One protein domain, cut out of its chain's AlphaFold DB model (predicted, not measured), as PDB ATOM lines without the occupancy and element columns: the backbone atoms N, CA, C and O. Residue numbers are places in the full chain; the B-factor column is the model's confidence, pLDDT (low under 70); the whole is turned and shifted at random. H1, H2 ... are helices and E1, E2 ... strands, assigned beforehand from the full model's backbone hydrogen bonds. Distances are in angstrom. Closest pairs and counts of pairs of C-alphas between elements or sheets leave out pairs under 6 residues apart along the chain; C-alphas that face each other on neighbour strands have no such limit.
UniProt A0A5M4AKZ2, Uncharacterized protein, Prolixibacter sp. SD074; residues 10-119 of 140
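Overview. This is residues 10 to 119 of the 140 residues of an uncharacterized protein of Prolixibacter sp. SD074 (UniProt A0A5M4AKZ2). Two helices, H2 and H4, lie side by side and run the same way, with H4 near the middle of the domain and H6 crossing both. H3 slants past the pair, a small two-stranded parallel sheet of E1 and E2 sits by the beginnings of H2 and H4, H5 lies by the last part of H3, and residues 28 to 33 stick out as a free loop. The 110 printed residues include two named strands and six named helices in the order E1 H1 E2 H2 H3 H4 H5 H6, and the class is mostly helix. The whole is compact, with a radius of gyration of the C-alphas of 13.5 A and spans of 43 by 31 by 26 A.

Arrangement. E1 (residues 10 to 12) is the parallel neighbour of E2 (residues 37 to 40) at 14 degrees, with N 10 and O 37 at 2.8 A and N 39 and O 10 at 3.0 A, within hydrogen-bond range. With H1 (residues 18 to 21) between them they form a strand-helix-strand unit, two parallel strands joined through a helix, and its crossover is right-handed. H2 (residues 41 to 52) touches H4 (residues 80 to 89) with residues 43 to 47 alone, at a shallow tilt of 12 degrees, the same way; their closest C-alphas, of Asp 43 and Leu 81, are 6.2 A apart. H3 (residues 58 to 69) is near H2, and is close but not clearly touching H4, the closest C-alphas being those of Tyr 64 and Tyr 87, 7.3 A. H5 (residues 94 to 99) is close but not clearly touching H3, with the C-alphas of Leu 67 and Glu 94 closest at 6.5 A. H6 (residues 111 to 117) touches H4, about perpendicular at 74 degrees, closest at the C-alphas of Gly 85 and Ile 112, 6.3 A. H6 also touches residues 46 to 50 of H2, about perpendicular at 86 degrees, closest at the C-alphas of Thr 50 and Phe 113, 7.2 A. Every O i to N i+4 pair is within hydrogen-bond range in H2, H3 and H4, but 1 of 2 in H5 and 2 of 3 in H6; H1 is too short for such a pair.

Along the chain. E1 begins at C-alpha 10, (50.515, 42.817, -20.558), and is 6.5 A long; H1 is 4.9 A and E2 10.4 A. H2 spans 16.6 A from C-alpha 41 at (44.016, 48.407, -24.664), H3 17.4 A and H4 14.2 A. H5 is 8.6 A long, and H6, 9.6 A, ends at C-alpha 117, (32.052, 59.353, -23.092).

Size, cuts and confidence. The C-alphas of Asp 30 and Lys 119 are the two farthest apart, 44.6 A. The printed part has no cut. The links H1 to E2 and H5 to H6 are long; in the latter, residues 103 to 104 pair in parallel with residues 75 to 76. The mean pLDDT of the printed part is 93.5, and no printed residue is under 70.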
ATOM      1  N   ILE A  10      50.976  43.491 -19.346       94.56
ATOM      2  CA  ILE A  10      50.515  42.817 -20.558       94.56
ATOM      3  C   ILE A  10      49.295  43.579 -21.067       94.56
ATOM      4  O   ILE A  10      48.237  43.570 -20.442       94.56
ATOM      5  N   VAL A  11      49.451  44.242 -22.211       95.69
ATOM      6  CA  VAL A  11      48.366  44.964 -22.880       95.69
ATOM      7  C   VAL A  11      47.833  44.096 -24.012       95.69
ATOM      8  O   VAL A  11      48.611  43.582 -24.817       95.69
ATOM      9  N   ASN A  12      46.516  43.915 -24.073       93.62
ATOM     10  CA  ASN A  12      45.867  43.059 -25.063       93.62
ATOM     11  C   ASN A  12      44.565  43.696 -25.594       93.62
ATOM     12  O   ASN A  12      44.122  44.705 -25.064       93.62
ATOM     13  N   ILE A  13      43.967  43.153 -26.657       93.38
ATOM     14  CA  ILE A  13      42.757  43.734 -27.287       93.38
ATOM     15  C   ILE A  13      41.438  43.102 -26.817       93.38
ATOM     16  O   ILE A  13      40.366  43.602 -27.143       93.38
ATOM     17  N   ASN A  14      41.502  42.000 -26.072       92.19
ATOM     18  CA  ASN A  14      40.339  41.260 -25.594       92.19
ATOM     19  C   ASN A  14      40.032  41.633 -24.137       92.19
ATOM     20  O   ASN A  14      40.882  42.171 -23.429       92.19
ATOM     21  N   SER A  15      38.825  41.311 -23.674       89.44
ATOM     22  CA  SER A  15      38.527  41.263 -22.239       89.44
ATOM     23  C   SER A  15      38.453  39.809 -21.786       89.44
ATOM     24  O   SER A  15      37.840  38.978 -22.458       89.44
ATOM     25  N   PHE A  16      39.061  39.520 -20.635       94.00
ATOM     26  CA  PHE A  16      38.930  38.243 -19.925       94.00
ATOM     27  C   PHE A  16      38.263  38.415 -18.544       94.00
ATOM     28  O   PHE A  16      38.321  37.500 -17.719       94.00
ATOM     29  N   ALA A  17      37.639  39.579 -18.300       92.50
ATOM     30  CA  ALA A  17      36.953  39.949 -17.058       92.50
ATOM     31  C   ALA A  17      37.759  39.566 -15.796       92.50
ATOM     32  O   ALA A  17      38.972  39.780 -15.756       92.50
ATOM     33  N   GLN A  18      37.113  38.928 -14.815       95.31
ATOM     34  CA  GLN A  18      37.687  38.468 -13.544       95.31
ATOM     35  C   GLN A  18      39.082  37.833 -13.652       95.31
ATOM     36  O   GLN A  18      39.912  38.076 -12.784       95.31
ATOM     37  N   ILE A  19      39.370  37.048 -14.697       94.62
ATOM     38  CA  ILE A  19      40.681  36.397 -14.863       94.62
ATOM     39  C   ILE A  19      41.774  37.420 -15.204       94.62
ATOM     40  O   ILE A  19      42.901  37.303 -14.731       94.62
ATOM     41  N   GLN A  20      41.455  38.438 -16.007       94.94
ATOM     42  CA  GLN A  20      42.359  39.558 -16.286       94.94
ATOM     43  C   GLN A  20      42.490  40.479 -15.068       94.94
ATOM     44  O   GLN A  20      43.597  40.915 -14.749       94.94
ATOM     45  N   ASN A  21      41.380  40.784 -14.390       95.56
ATOM     46  CA  ASN A  21      41.397  41.717 -13.269       95.56
ATOM     47  C   ASN A  21      42.085  41.114 -12.030       95.56
ATOM     48  O   ASN A  21      42.885  41.815 -11.400       95.56
ATOM     49  N   ASP A  22      41.856  39.828 -11.736       96.38
ATOM     50  CA  ASP A  22      42.566  39.068 -10.706       96.38
ATOM     51  C   ASP A  22      43.147  37.731 -11.210       96.38
ATOM     52  O   ASP A  22      42.505  36.676 -11.200       96.38
ATOM     53  N   LEU A  23      44.430  37.765 -11.581       95.12
ATOM     54  CA  LEU A  23      45.188  36.601 -12.036       95.12
ATOM     55  C   LEU A  23      45.384  35.499 -10.992       95.12
ATOM     56  O   LEU A  23      45.711  34.386 -11.401       95.12
ATOM     57  N   SER A  24      45.172  35.738  -9.692       94.31
ATOM     58  CA  SER A  24      45.244  34.656  -8.694       94.31
ATOM     59  C   SER A  24      44.173  33.583  -8.923       94.31
ATOM     60  O   SER A  24      44.263  32.484  -8.389       94.31
ATOM     61  N   THR A  25      43.148  33.891  -9.726       93.75
ATOM     62  CA  THR A  25      42.117  32.940 -10.165       93.75
ATOM     63  C   THR A  25      42.599  31.949 -11.235       93.75
ATOM     64  O   THR A  25      41.888  30.992 -11.537       93.75
ATOM     65  N   LEU A  26      43.791  32.160 -11.811       93.94
ATOM     66  CA  LEU A  26      44.365  31.351 -12.897       93.94
ATOM     67  C   LEU A  26      45.823  30.931 -12.648       93.94
ATOM     68  O   LEU A  26      46.247  29.877 -13.121       93.94
ATOM     69  N   LEU A  27      46.607  31.772 -11.976       91.88
ATOM     70  CA  LEU A  27      48.040  31.603 -11.778       91.88
ATOM     71  C   LEU A  27      48.365  31.496 -10.291       91.88
ATOM     72  O   LEU A  27      47.927  32.316  -9.493       91.88
ATOM     73  N   GLU A  28      49.230  30.547  -9.957       88.94
ATOM     74  CA  GLU A  28      49.977  30.544  -8.701       88.94
ATOM     75  C   GLU A  28      51.354  31.177  -8.957       88.94
ATOM     76  O   GLU A  28      52.007  30.880  -9.967       88.94
ATOM     77  N   VAL A  29      51.793  32.061  -8.059       86.19
ATOM     78  CA  VAL A  29      53.128  32.684  -8.072       86.19
ATOM     79  C   VAL A  29      53.843  32.399  -6.749       86.19
ATOM     80  O   VAL A  29      53.193  32.221  -5.720       86.19
ATOM     81  N   ASP A  30      55.177  32.335  -6.780       86.19
ATOM     82  CA  ASP A  30      56.001  32.176  -5.573       86.19
ATOM     83  C   ASP A  30      55.791  33.405  -4.639       86.19
ATOM     84  O   ASP A  30      55.603  34.514  -5.132       86.19
ATOM     85  N   GLU A  31      55.849  33.260  -3.304       78.06
ATOM     86  CA  GLU A  31      55.542  34.354  -2.338       78.06
ATOM     87  C   GLU A  31      56.383  35.637  -2.520       78.06
ATOM     88  O   GLU A  31      55.996  36.717  -2.072       78.06
ATOM     89  N   SER A  32      57.556  35.523  -3.149       81.12
ATOM     90  CA  SER A  32      58.451  36.642  -3.458       81.12
ATOM     91  C   SER A  32      58.161  37.340  -4.792       81.12
ATOM     92  O   SER A  32      58.767  38.374  -5.075       81.12
ATOM     93  N   ASP A  33      57.308  36.754  -5.633       87.00
ATOM     94  CA  ASP A  33      56.944  37.269  -6.950       87.00
ATOM     95  C   ASP A  33      55.662  38.115  -6.895       87.00
ATOM     96  O   ASP A  33      54.871  38.062  -5.955       87.00
ATOM     97  N   VAL A  34      55.458  38.923  -7.935       88.12
ATOM     98  CA  VAL A  34      54.263  39.757  -8.106       88.12
ATOM     99  C   VAL A  34      53.502  39.337  -9.355       88.12
ATOM    100  O   VAL A  34      54.098  39.044 -10.394       88.12
ATOM    101  N   TYR A  35      52.173  39.344  -9.268       92.00
ATOM    102  CA  TYR A  35      51.316  39.140 -10.430       92.00
ATOM    103  C   TYR A  35      51.577  40.229 -11.487       92.00
ATOM    104  O   TYR A  35      51.686  41.409 -11.138       92.00
ATOM    105  N   PRO A  36      51.681  39.872 -12.779       92.44
ATOM    106  CA  PRO A  36      51.783  40.861 -13.840       92.44
ATOM    107  C   PRO A  36      50.449  41.599 -13.984       92.44
ATOM    108  O   PRO A  36      49.385  40.994 -13.908       92.44
ATOM    109  N   TRP A  37      50.483  42.900 -14.258       95.62
ATOM    110  CA  TRP A  37      49.249  43.635 -14.525       95.62
ATOM    111  C   TRP A  37      48.782  43.376 -15.961       95.62
ATOM    112  O   TRP A  37      49.522  43.645 -16.910       95.62
ATOM    113  N   VAL A  38      47.569  42.852 -16.132       95.75
ATOM    114  CA  VAL A  38      46.964  42.592 -17.446       95.75
ATOM    115  C   VAL A  38      45.832  43.583 -17.664       95.75
ATOM    116  O   VAL A  38      44.992  43.777 -16.791       95.75
ATOM    117  N   VAL A  39      45.807  44.214 -18.836       96.69
ATOM    118  CA  VAL A  39      44.813  45.237 -19.168       96.69
ATOM    119  C   VAL A  39      44.415  45.165 -20.639       96.69
ATOM    120  O   VAL A  39      45.221  44.809 -21.509       96.69
ATOM    121  N   LYS A  40      43.161  45.514 -20.925       95.75
ATOM    122  CA  LYS A  40      42.674  45.713 -22.288       95.75
ATOM    123  C   LYS A  40      43.076  47.104 -22.784       95.75
ATOM    124  O   LYS A  40      43.065  48.077 -22.033       95.75
ATOM    125  N   LEU A  41      43.464  47.197 -24.053       93.88
ATOM    126  CA  LEU A  41      44.016  48.407 -24.664       93.88
ATOM    127  C   LEU A  41      43.083  49.617 -24.515       93.88
ATOM    128  O   LEU A  41      43.550  50.695 -24.152       93.88
ATOM    129  N   ASP A  42      41.785  49.425 -24.743       90.19
ATOM    130  CA  ASP A  42      40.790  50.500 -24.680       90.19
ATOM    131  C   ASP A  42      40.615  51.024 -23.244       90.19
ATOM    132  O   ASP A  42      40.505  52.231 -23.032       90.19
ATOM    133  N   ASP A  43      40.644  50.135 -22.247       94.12
ATOM    134  CA  ASP A  43      40.504  50.474 -20.829       94.12
ATOM    135  C   ASP A  43      41.737  51.278 -20.366       94.12
ATOM    136  O   ASP A  43      41.625  52.319 -19.710       94.12
ATOM    137  N   LEU A  44      42.933  50.846 -20.793       95.25
ATOM    138  CA  LEU A  44      44.196  51.558 -20.591       95.25
ATOM    139  C   LEU A  44      44.177  52.949 -21.242       95.25
ATOM    140  O   LEU A  44      44.595  53.929 -20.616       95.25
ATOM    141  N   GLU A  45      43.700  53.058 -22.483       92.25
ATOM    142  CA  GLU A  45      43.607  54.344 -23.173       92.25
ATOM    143  C   GLU A  45      42.604  55.270 -22.472       92.25
ATOM    144  O   GLU A  45      42.933  56.419 -22.184       92.25
ATOM    145  N   THR A  46      41.423  54.764 -22.114       91.94
ATOM    146  CA  THR A  46      40.373  55.491 -21.379       91.94
ATOM    147  C   THR A  46      40.895  56.039 -20.052       91.94
ATOM    148  O   THR A  46      40.714  57.224 -19.738       91.94
ATOM    149  N   PHE A  47      41.629  55.216 -19.298       95.00
ATOM    150  CA  PHE A  47      42.262  55.627 -18.051       95.00
ATOM    151  C   PHE A  47      43.333  56.706 -18.276       95.00
ATOM    152  O   PHE A  47      43.340  57.722 -17.575       95.00
ATOM    153  N   PHE A  48      44.200  56.553 -19.282       93.81
ATOM    154  CA  PHE A  48      45.230  57.543 -19.619       93.81
ATOM    155  C   PHE A  48      44.659  58.876 -20.104       93.81
ATOM    156  O   PHE A  48      45.096  59.927 -19.625       93.81
ATOM    157  N   LEU A  49      43.671  58.857 -21.001       90.00
ATOM    158  CA  LEU A  49      42.975  60.061 -21.455       90.00
ATOM    159  C   LEU A  49      42.393  60.801 -20.248       90.00
ATOM    160  O   LEU A  49      42.712  61.970 -20.043       90.00
ATOM    161  N   THR A  50      41.673  60.087 -19.377       90.94
ATOM    162  CA  THR A  50      41.060  60.645 -18.162       90.94
ATOM    163  C   THR A  50      42.089  61.143 -17.139       90.94
ATOM    164  O   THR A  50      41.879  62.154 -16.472       90.94
ATOM    165  N   MET A  51      43.249  60.493 -17.019       93.19
ATOM    166  CA  MET A  51      44.349  60.970 -16.174       93.19
ATOM    167  C   MET A  51      44.918  62.305 -16.662       93.19
ATOM    168  O   MET A  51      45.120  63.225 -15.857       93.19
ATOM    169  N   ILE A  52      45.161  62.440 -17.969       90.12
ATOM    170  CA  ILE A  52      45.594  63.712 -18.564       90.12
ATOM    171  C   ILE A  52      44.458  64.740 -18.421       90.12
ATOM    172  O   ILE A  52      44.716  65.882 -18.028       90.12
ATOM    173  N   ALA A  53      43.204  64.296 -18.570       87.31
ATOM    174  CA  ALA A  53      41.981  65.042 -18.278       87.31
ATOM    175  C   ALA A  53      41.744  65.332 -16.779       87.31
ATOM    176  O   ALA A  53      40.704  65.843 -16.381       87.31
ATOM    177  N   LYS A  54      42.696  65.025 -15.895       89.88
ATOM    178  CA  LYS A  54      42.690  65.483 -14.497       89.88
ATOM    179  C   LYS A  54      44.038  66.084 -14.094       89.88
ATOM    180  O   LYS A  54      44.334  66.202 -12.905       89.88
ATOM    181  N   LYS A  55      44.867  66.451 -15.085       92.38
ATOM    182  CA  LYS A  55      46.244  66.967 -14.937       92.38
ATOM    183  C   LYS A  55      47.109  66.094 -14.012       92.38
ATOM    184  O   LYS A  55      47.991  66.599 -13.314       92.38
ATOM    185  N   LYS A  56      46.849  64.781 -13.974       95.31
ATOM    186  CA  LYS A  56      47.600  63.838 -13.142       95.31
ATOM    187  C   LYS A  56      49.018  63.695 -13.698       95.31
ATOM    188  O   LYS A  56      49.230  63.646 -14.905       95.31
ATOM    189  N   ARG A  57      50.004  63.633 -12.802       95.62
ATOM    190  CA  ARG A  57      51.408  63.370 -13.161       95.62
ATOM    191  C   ARG A  57      51.598  61.870 -13.438       95.62
ATOM    192  O   ARG A  57      50.882  61.084 -12.820       95.62
ATOM    193  N   PRO A  58      52.599  61.448 -14.236       95.25
ATOM    194  CA  PRO A  58      52.894  60.027 -14.469       95.25
ATOM    195  C   PRO A  58      53.052  59.197 -13.184       95.25
ATOM    196  O   PRO A  58      52.614  58.053 -13.139       95.25
ATOM    197  N   GLN A  59      53.563  59.795 -12.099       96.94
ATOM    198  CA  GLN A  59      53.647  59.150 -10.781       96.94
ATOM    199  C   GLN A  59      52.294  58.632 -10.257       96.94
ATOM    200  O   GLN A  59      52.263  57.645  -9.535       96.94
ATOM    201  N   PHE A  60      51.171  59.257 -10.627       97.31
ATOM    202  CA  PHE A  60      49.835  58.776 -10.258       97.31
ATOM    203  C   PHE A  60      49.533  57.405 -10.882       97.31
ATOM    204  O   PHE A  60      48.924  56.565 -10.234       97.31
ATOM    205  N   PHE A  61      50.021  57.144 -12.100       97.12
ATOM    206  CA  PHE A  61      49.899  55.832 -12.735       97.12
ATOM    207  C   PHE A  61      50.864  54.808 -12.125       97.12
ATOM    208  O   PHE A  61      50.478  53.673 -11.880       97.12
ATOM    209  N   ILE A  62      52.094  55.208 -11.789       95.94
ATOM    210  CA  ILE A  62      53.021  54.321 -11.067       95.94
ATOM    211  C   ILE A  62      52.423  53.901  -9.715       95.94
ATOM    212  O   ILE A  62      52.453  52.726  -9.364       95.94
ATOM    213  N   ASN A  63      51.801  54.836  -8.991       96.88
ATOM    214  CA  ASN A  63      51.105  54.543  -7.740       96.88
ATOM    215  C   ASN A  63      49.848  53.673  -7.950       96.88
ATOM    216  O   ASN A  63      49.534  52.870  -7.077       96.88
ATOM    217  N   TYR A  64      49.155  53.791  -9.090       97.75
ATOM    218  CA  TYR A  64      48.077  52.871  -9.466       97.75
ATOM    219  C   TYR A  64      48.587  51.437  -9.639       97.75
ATOM    220  O   TYR A  64      47.999  50.518  -9.079       97.75
ATOM    221  N   LEU A  65      49.698  51.237 -10.357       96.12
ATOM    222  CA  LEU A  65      50.281  49.906 -10.563       96.12
ATOM    223  C   LEU A  65      50.714  49.261  -9.236       96.12
ATOM    224  O   LEU A  65      50.375  48.110  -8.977       96.12
ATOM    225  N   LEU A  66      51.365  50.031  -8.355       94.25
ATOM    226  CA  LEU A  66      51.714  49.587  -6.995       94.25
ATOM    227  C   LEU A  66      50.481  49.178  -6.172       94.25
ATOM    228  O   LEU A  66      50.545  48.238  -5.383       94.25
ATOM    229  N   LEU A  67      49.355  49.872  -6.358       96.12
ATOM    230  CA  LEU A  67      48.086  49.537  -5.720       96.12
ATOM    231  C   LEU A  67      47.421  48.305  -6.364       96.12
ATOM    232  O   LEU A  67      46.843  47.495  -5.642       96.12
ATOM    233  N   ARG A  68      47.523  48.121  -7.689       95.81
ATOM    234  CA  ARG A  68      46.982  46.945  -8.399       95.81
ATOM    235  C   ARG A  68      47.680  45.651  -8.021       95.81
ATOM    236  O   ARG A  68      46.988  44.646  -7.901       95.81
ATOM    237  N   GLU A  69      48.988  45.680  -7.774       92.75
ATOM    238  CA  GLU A  69      49.731  44.520  -7.263       92.75
ATOM    239  C   GLU A  69      49.136  44.004  -5.942       92.75
ATOM    240  O   GLU A  69      48.982  42.798  -5.771       92.75
ATOM    241  N   LYS A  70      48.711  44.908  -5.045       93.44
ATOM    242  CA  LYS A  70      48.092  44.574  -3.748       93.44
ATOM    243  C   LYS A  70      46.647  44.048  -3.841       93.44
ATOM    244  O   LYS A  70      46.114  43.604  -2.828       93.44
ATOM    245  N   LEU A  71      45.989  44.161  -5.000       95.56
ATOM    246  CA  LEU A  71      44.592  43.738  -5.189       95.56
ATOM    247  C   LEU A  71      44.447  42.270  -5.602       95.56
ATOM    248  O   LEU A  71      43.368  41.709  -5.425       95.56
ATOM    249  N   HIS A  72      45.504  41.652  -6.130       94.62
ATOM    250  CA  HIS A  72      45.473  40.245  -6.514       94.62
ATOM    251  C   HIS A  72      45.285  39.320  -5.305       94.62
ATOM    252  O   HIS A  72      45.855  39.557  -4.239       94.62
ATOM    253  N   GLY A  73      44.472  38.274  -5.460       94.31
ATOM    254  CA  GLY A  73      44.047  37.398  -4.363       94.31
ATOM    255  C   GLY A  73      42.938  37.976  -3.481       94.31
ATOM    256  O   GLY A  73      42.525  37.316  -2.529       94.31
ATOM    257  N   LYS A  74      42.458  39.192  -3.769       95.62
ATOM    258  CA  LYS A  74      41.443  39.898  -2.971       95.62
ATOM    259  C   LYS A  74      40.291  40.457  -3.800       95.62
ATOM    260  O   LYS A  74      39.383  41.038  -3.212       95.62
ATOM    261  N   LEU A  75      40.317  40.368  -5.127       96.75
ATOM    262  CA  LEU A  75      39.456  41.185  -5.979       96.75
ATOM    263  C   LEU A  75      38.359  40.362  -6.665       96.75
ATOM    264  O   LEU A  75      38.634  39.376  -7.341       96.75
ATOM    265  N   ILE A  76      37.117  40.834  -6.563       96.44
ATOM    266  CA  ILE A  76      35.993  40.403  -7.402       96.44
ATOM    267  C   ILE A  76      35.596  41.596  -8.276       96.44
ATOM    268  O   ILE A  76      35.139  42.611  -7.749       96.44
ATOM    269  N   CYS A  77      35.835  41.489  -9.584       95.12
ATOM    270  CA  CYS A  77      35.736  42.588 -10.544       95.12
ATOM    271  C   CYS A  77      35.558  42.074 -11.982       95.12
ATOM    272  O   CYS A  77      36.172  41.079 -12.368       95.12
ATOM    273  N   SER A  78      34.738  42.763 -12.780       90.00
ATOM    274  CA  SER A  78      34.489  42.442 -14.194       90.00
ATOM    275  C   SER A  78      35.218  43.335 -15.201       90.00
ATOM    276  O   SER A  78      35.380  42.917 -16.350       90.00
ATOM    277  N   ASP A  79      35.621  44.543 -14.802       93.94
ATOM    278  CA  ASP A  79      36.145  45.581 -15.693       93.94
ATOM    279  C   ASP A  79      37.250  46.412 -15.002       93.94
ATOM    280  O   ASP A  79      37.116  46.884 -13.872       93.94
ATOM    281  N   GLU A  80      38.372  46.630 -15.696       96.62
ATOM    282  CA  GLU A  80      39.498  47.423 -15.180       96.62
ATOM    283  C   GLU A  80      39.122  48.896 -14.924       96.62
ATOM    284  O   GLU A  80      39.731  49.575 -14.084       96.62
ATOM    285  N   LEU A  81      38.093  49.402 -15.607       96.75
ATOM    286  CA  LEU A  81      37.539  50.732 -15.384       96.75
ATOM    287  C   LEU A  81      36.832  50.849 -14.026       96.75
ATOM    288  O   LEU A  81      36.886  51.915 -13.414       96.75
ATOM    289  N   GLU A  82      36.279  49.773 -13.461       97.38
ATOM    290  CA  GLU A  82      35.757  49.819 -12.086       97.38
ATOM    291  C   GLU A  82      36.890  50.106 -11.079       97.38
ATOM    292  O   GLU A  82      36.752  50.917 -10.160       97.38
ATOM    293  N   ILE A  83      38.064  49.502 -11.287       97.62
ATOM    294  CA  ILE A  83      39.210  49.631 -10.377       97.62
ATOM    295  C   ILE A  83      39.910  50.983 -10.549       97.62
ATOM    296  O   ILE A  83      40.199  51.680  -9.573       97.62
ATOM    297  N   SER A  84      40.180  51.377 -11.795       97.69
ATOM    298  CA  SER A  84      40.851  52.643 -12.109       97.69
ATOM    299  C   SER A  84      39.951  53.860 -11.860       97.69
ATOM    300  O   SER A  84      40.437  54.888 -11.378       97.69
ATOM    301  N   GLY A  85      38.636  53.732 -12.063       97.31
ATOM    302  CA  GLY A  85      37.626  54.715 -11.662       97.31
ATOM    303  C   GLY A  85      37.527  54.839 -10.140       97.31
ATOM    304  O   GLY A  85      37.619  55.945  -9.592       97.31
ATOM    305  N   GLY A  86      37.494  53.705  -9.432       97.19
ATOM    306  CA  GLY A  86      37.572  53.659  -7.972       97.19
ATOM    307  C   GLY A  86      38.853  54.288  -7.407       97.19
ATOM    308  O   GLY A  86      38.811  54.986  -6.392       97.19
ATOM    309  N   TYR A  87      39.994  54.124  -8.079       97.88
ATOM    310  CA  TYR A  87      41.252  54.782  -7.714       97.88
ATOM    311  C   TYR A  87      41.242  56.295  -7.997       97.88
ATOM    312  O   TYR A  87      41.697  57.092  -7.173       97.88
ATOM    313  N   LEU A  88      40.698  56.727  -9.143       96.31
ATOM    314  CA  LEU A  88      40.598  58.145  -9.516       96.31
ATOM    315  C   LEU A  88      39.704  58.958  -8.574       96.31
ATOM    316  O   LEU A  88      39.987  60.141  -8.348       96.31
ATOM    317  N   THR A  89      38.645  58.334  -8.057       95.25
ATOM    318  CA  THR A  89      37.660  58.924  -7.135       95.25
ATOM    319  C   THR A  89      38.048  58.788  -5.660       95.25
ATOM    320  O   THR A  89      37.508  59.506  -4.822       95.25
ATOM    321  N   GLY A  90      38.996  57.905  -5.325       95.56
ATOM    322  CA  GLY A  90      39.357  57.579  -3.941       95.56
ATOM    323  C   GLY A  90      38.414  56.570  -3.272       95.56
ATOM    324  O   GLY A  90      38.533  56.325  -2.070       95.56
ATOM    325  N   ALA A  91      37.501  55.950  -4.026       95.88
ATOM    326  CA  ALA A  91      36.698  54.830  -3.547       95.88
ATOM    327  C   ALA A  91      37.560  53.587  -3.249       95.88
ATOM    328  O   ALA A  91      37.242  52.853  -2.311       95.88
ATOM    329  N   ILE A  92      38.676  53.390  -3.961       96.44
ATOM    330  CA  ILE A  92      39.683  52.348  -3.706       96.44
ATOM    331  C   ILE A  92      40.986  53.014  -3.244       96.44
ATOM    332  O   ILE A  92      41.520  53.900  -3.908       96.44
ATOM    333  N   THR A  93      41.494  52.595  -2.083       96.25
ATOM    334  CA  THR A  93      42.721  53.123  -1.456       96.25
ATOM    335  C   THR A  93      43.490  52.002  -0.762       96.25
ATOM    336  O   THR A  93      42.889  51.002  -0.370       96.25
ATOM    337  N   GLU A  94      44.796  52.178  -0.548       94.62
ATOM    338  CA  GLU A  94      45.648  51.180   0.128       94.62
ATOM    339  C   GLU A  94      45.096  50.777   1.504       94.62
ATOM    340  O   GLU A  94      44.947  49.595   1.785       94.62
ATOM    341  N   ASN A  95      44.651  51.751   2.303       95.12
ATOM    342  CA  ASN A  95      44.025  51.539   3.614       95.12
ATOM    343  C   ASN A  95      42.755  50.655   3.559       95.12
ATOM    344  O   ASN A  95      42.450  49.970   4.533       95.12
ATOM    345  N   LYS A  96      42.007  50.644   2.443       94.88
ATOM    346  CA  LYS A  96      40.900  49.687   2.248       94.88
ATOM    347  C   LYS A  96      41.422  48.291   1.894       94.88
ATOM    348  O   LYS A  96      40.922  47.317   2.439       94.88
ATOM    349  N   ILE A  97      42.436  48.199   1.035       95.56
ATOM    350  CA  ILE A  97      43.046  46.934   0.577       95.56
ATOM    351  C   ILE A  97      43.763  46.198   1.715       95.56
ATOM    352  O   ILE A  97      43.710  44.972   1.809       95.56
ATOM    353  N   GLU A  98      44.395  46.939   2.620       94.31
ATOM    354  CA  GLU A  98      45.083  46.399   3.796       94.31
ATOM    355  C   GLU A  98      44.106  45.873   4.860       94.31
ATOM    356  O   GLU A  98      44.455  44.962   5.603       94.31
ATOM    357  N   LYS A  99      42.876  46.405   4.911       95.00
ATOM    358  CA  LYS A  99      41.845  46.044   5.905       95.00
ATOM    359  C   LYS A  99      40.785  45.063   5.414       95.00
ATOM    360  O   LYS A  99      40.031  44.554   6.237       95.00
ATOM    361  N   ALA A 100      40.679  44.850   4.108       94.62
ATOM    362  CA  ALA A 100      39.694  43.959   3.515       94.62
ATOM    363  C   ALA A 100      40.324  42.614   3.136       94.62
ATOM    364  O   ALA A 100      41.382  42.576   2.505       94.62
ATOM    365  N   ASP A 101      39.636  41.520   3.458       95.62
ATOM    366  CA  ASP A 101      39.954  40.184   2.938       95.62
ATOM    367  C   ASP A 101      39.485  40.028   1.485       95.62
ATOM    368  O   ASP A 101      40.090  39.312   0.692       95.62
ATOM    369  N   THR A 102      38.415  40.733   1.110       96.44
ATOM    370  CA  THR A 102      37.879  40.764  -0.255       96.44
ATOM    371  C   THR A 102      37.342  42.154  -0.582       96.44
ATOM    372  O   THR A 102      36.684  42.794   0.238       96.44
ATOM    373  N   ILE A 103      37.617  42.615  -1.797       96.75
ATOM    374  CA  ILE A 103      37.109  43.842  -2.398       96.75
ATOM    375  C   ILE A 103      36.251  43.438  -3.588       96.75
ATOM    376  O   ILE A 103      36.740  42.835  -4.540       96.75
ATOM    377  N   VAL A 104      34.974  43.797  -3.523       96.44
ATOM    378  CA  VAL A 104      34.037  43.676  -4.638       96.44
ATOM    379  C   VAL A 104      33.894  45.061  -5.251       96.44
ATOM    380  O   VAL A 104      33.615  46.022  -4.528       96.44
ATOM    381  N   THR A 105      34.134  45.183  -6.550       96.19
ATOM    382  CA  THR A 105      33.866  46.419  -7.291       96.19
ATOM    383  C   THR A 105      32.414  46.471  -7.761       96.19
ATOM    384  O   THR A 105      31.684  45.479  -7.696       96.19
ATOM    385  N   THR A 106      31.960  47.659  -8.152       94.00
ATOM    386  CA  THR A 106      30.574  47.893  -8.555       94.00
ATOM    387  C   THR A 106      30.508  48.720  -9.846       94.00
ATOM    388  O   THR A 106      31.356  49.599 -10.041       94.00
ATOM    389  N   PRO A 107      29.500  48.500 -10.721       92.12
ATOM    390  CA  PRO A 107      29.409  49.169 -12.026       92.12
ATOM    391  C   PRO A 107      29.207  50.694 -12.003       92.12
ATOM    392  O   PRO A 107      29.159  51.304 -13.064       92.12
ATOM    393  N   ASP A 108      29.084  51.328 -10.833       94.00
ATOM    394  CA  ASP A 108      29.066  52.788 -10.666       94.00
ATOM    395  C   ASP A 108      30.468  53.408 -10.496       94.00
ATOM    396  O   ASP A 108      30.660  54.590 -10.781       94.00
ATOM    397  N   LEU A 109      31.482  52.625 -10.103       94.94
ATOM    398  CA  LEU A 109      32.870  53.095 -10.010       94.94
ATOM    399  C   LEU A 109      33.468  53.647 -11.328       94.94
ATOM    400  O   LEU A 109      34.234  54.616 -11.242       94.94
ATOM    401  N   PRO A 110      33.152  53.116 -12.534       93.81
ATOM    402  CA  PRO A 110      33.614  53.683 -13.796       93.81
ATOM    403  C   PRO A 110      32.817  54.914 -14.265       93.81
ATOM    404  O   PRO A 110      33.176  55.475 -15.296       93.81
ATOM    405  N   ALA A 111      31.812  55.411 -13.527       93.50
ATOM    406  CA  ALA A 111      30.963  56.532 -13.966       93.50
ATOM    407  C   ALA A 111      31.742  57.814 -14.342       93.50
ATOM    408  O   ALA A 111      31.304  58.601 -15.180       93.50
ATOM    409  N   ILE A 112      32.942  58.008 -13.782       92.19
ATOM    410  CA  ILE A 112      33.868  59.087 -14.167       92.19
ATOM    411  C   ILE A 112      34.320  59.013 -15.640       92.19
ATOM    412  O   ILE A 112      34.659  60.038 -16.232       92.19
ATOM    413  N   PHE A 113      34.337  57.818 -16.228       92.31
ATOM    414  CA  PHE A 113      34.609  57.577 -17.641       92.31
ATOM    415  C   PHE A 113      33.340  57.745 -18.475       92.31
ATOM    416  O   PHE A 113      33.397  58.384 -19.523       92.31
ATOM    417  N   ASP A 114      32.182  57.297 -17.984       88.38
ATOM    418  CA  ASP A 114      30.890  57.549 -18.639       88.38
ATOM    419  C   ASP A 114      30.623  59.053 -18.788       88.38
ATOM    420  O   ASP A 114      30.185  59.512 -19.842       88.38
ATOM    421  N   GLU A 115      30.959  59.863 -17.778       88.56
ATOM    422  CA  GLU A 115      30.942  61.331 -17.865       88.56
ATOM    423  C   GLU A 115      31.813  61.878 -19.009       88.56
ATOM    424  O   GLU A 115      31.490  62.919 -19.581       88.56
ATOM    425  N   GLN A 116      32.923  61.214 -19.344       84.19
ATOM    426  CA  GLN A 116      33.790  61.591 -20.462       84.19
ATOM    427  C   GLN A 116      33.225  61.117 -21.809       84.19
ATOM    428  O   GLN A 116      33.214  61.896 -22.766       84.19
ATOM    429  N   TYR A 117      32.710  59.887 -21.891       83.25
ATOM    430  CA  TYR A 117      32.052  59.353 -23.092       83.25
ATOM    431  C   TYR A 117      30.820  60.180 -23.479       83.25
ATOM    432  O   TYR A 117      30.698  60.612 -24.624       83.25
ATOM    433  N   ASN A 118      29.978  60.545 -22.507       84.50
ATOM    434  CA  ASN A 118      28.846  61.457 -22.708       84.50
ATOM    435  C   ASN A 118      29.265  62.863 -23.192       84.50
ATOM    436  O   ASN A 118      28.470  63.562 -23.818       84.50
ATOM    437  N   LYS A 119      30.515  63.282 -22.942       82.44
ATOM    438  CA  LYS A 119      31.104  64.543 -23.435       82.44
ATOM    439  C   LYS A 119      31.838  64.403 -24.778       82.44
ATOM    440  O   LYS A 119      32.425  65.372 -25.255       82.44
TER     441      LYS A 119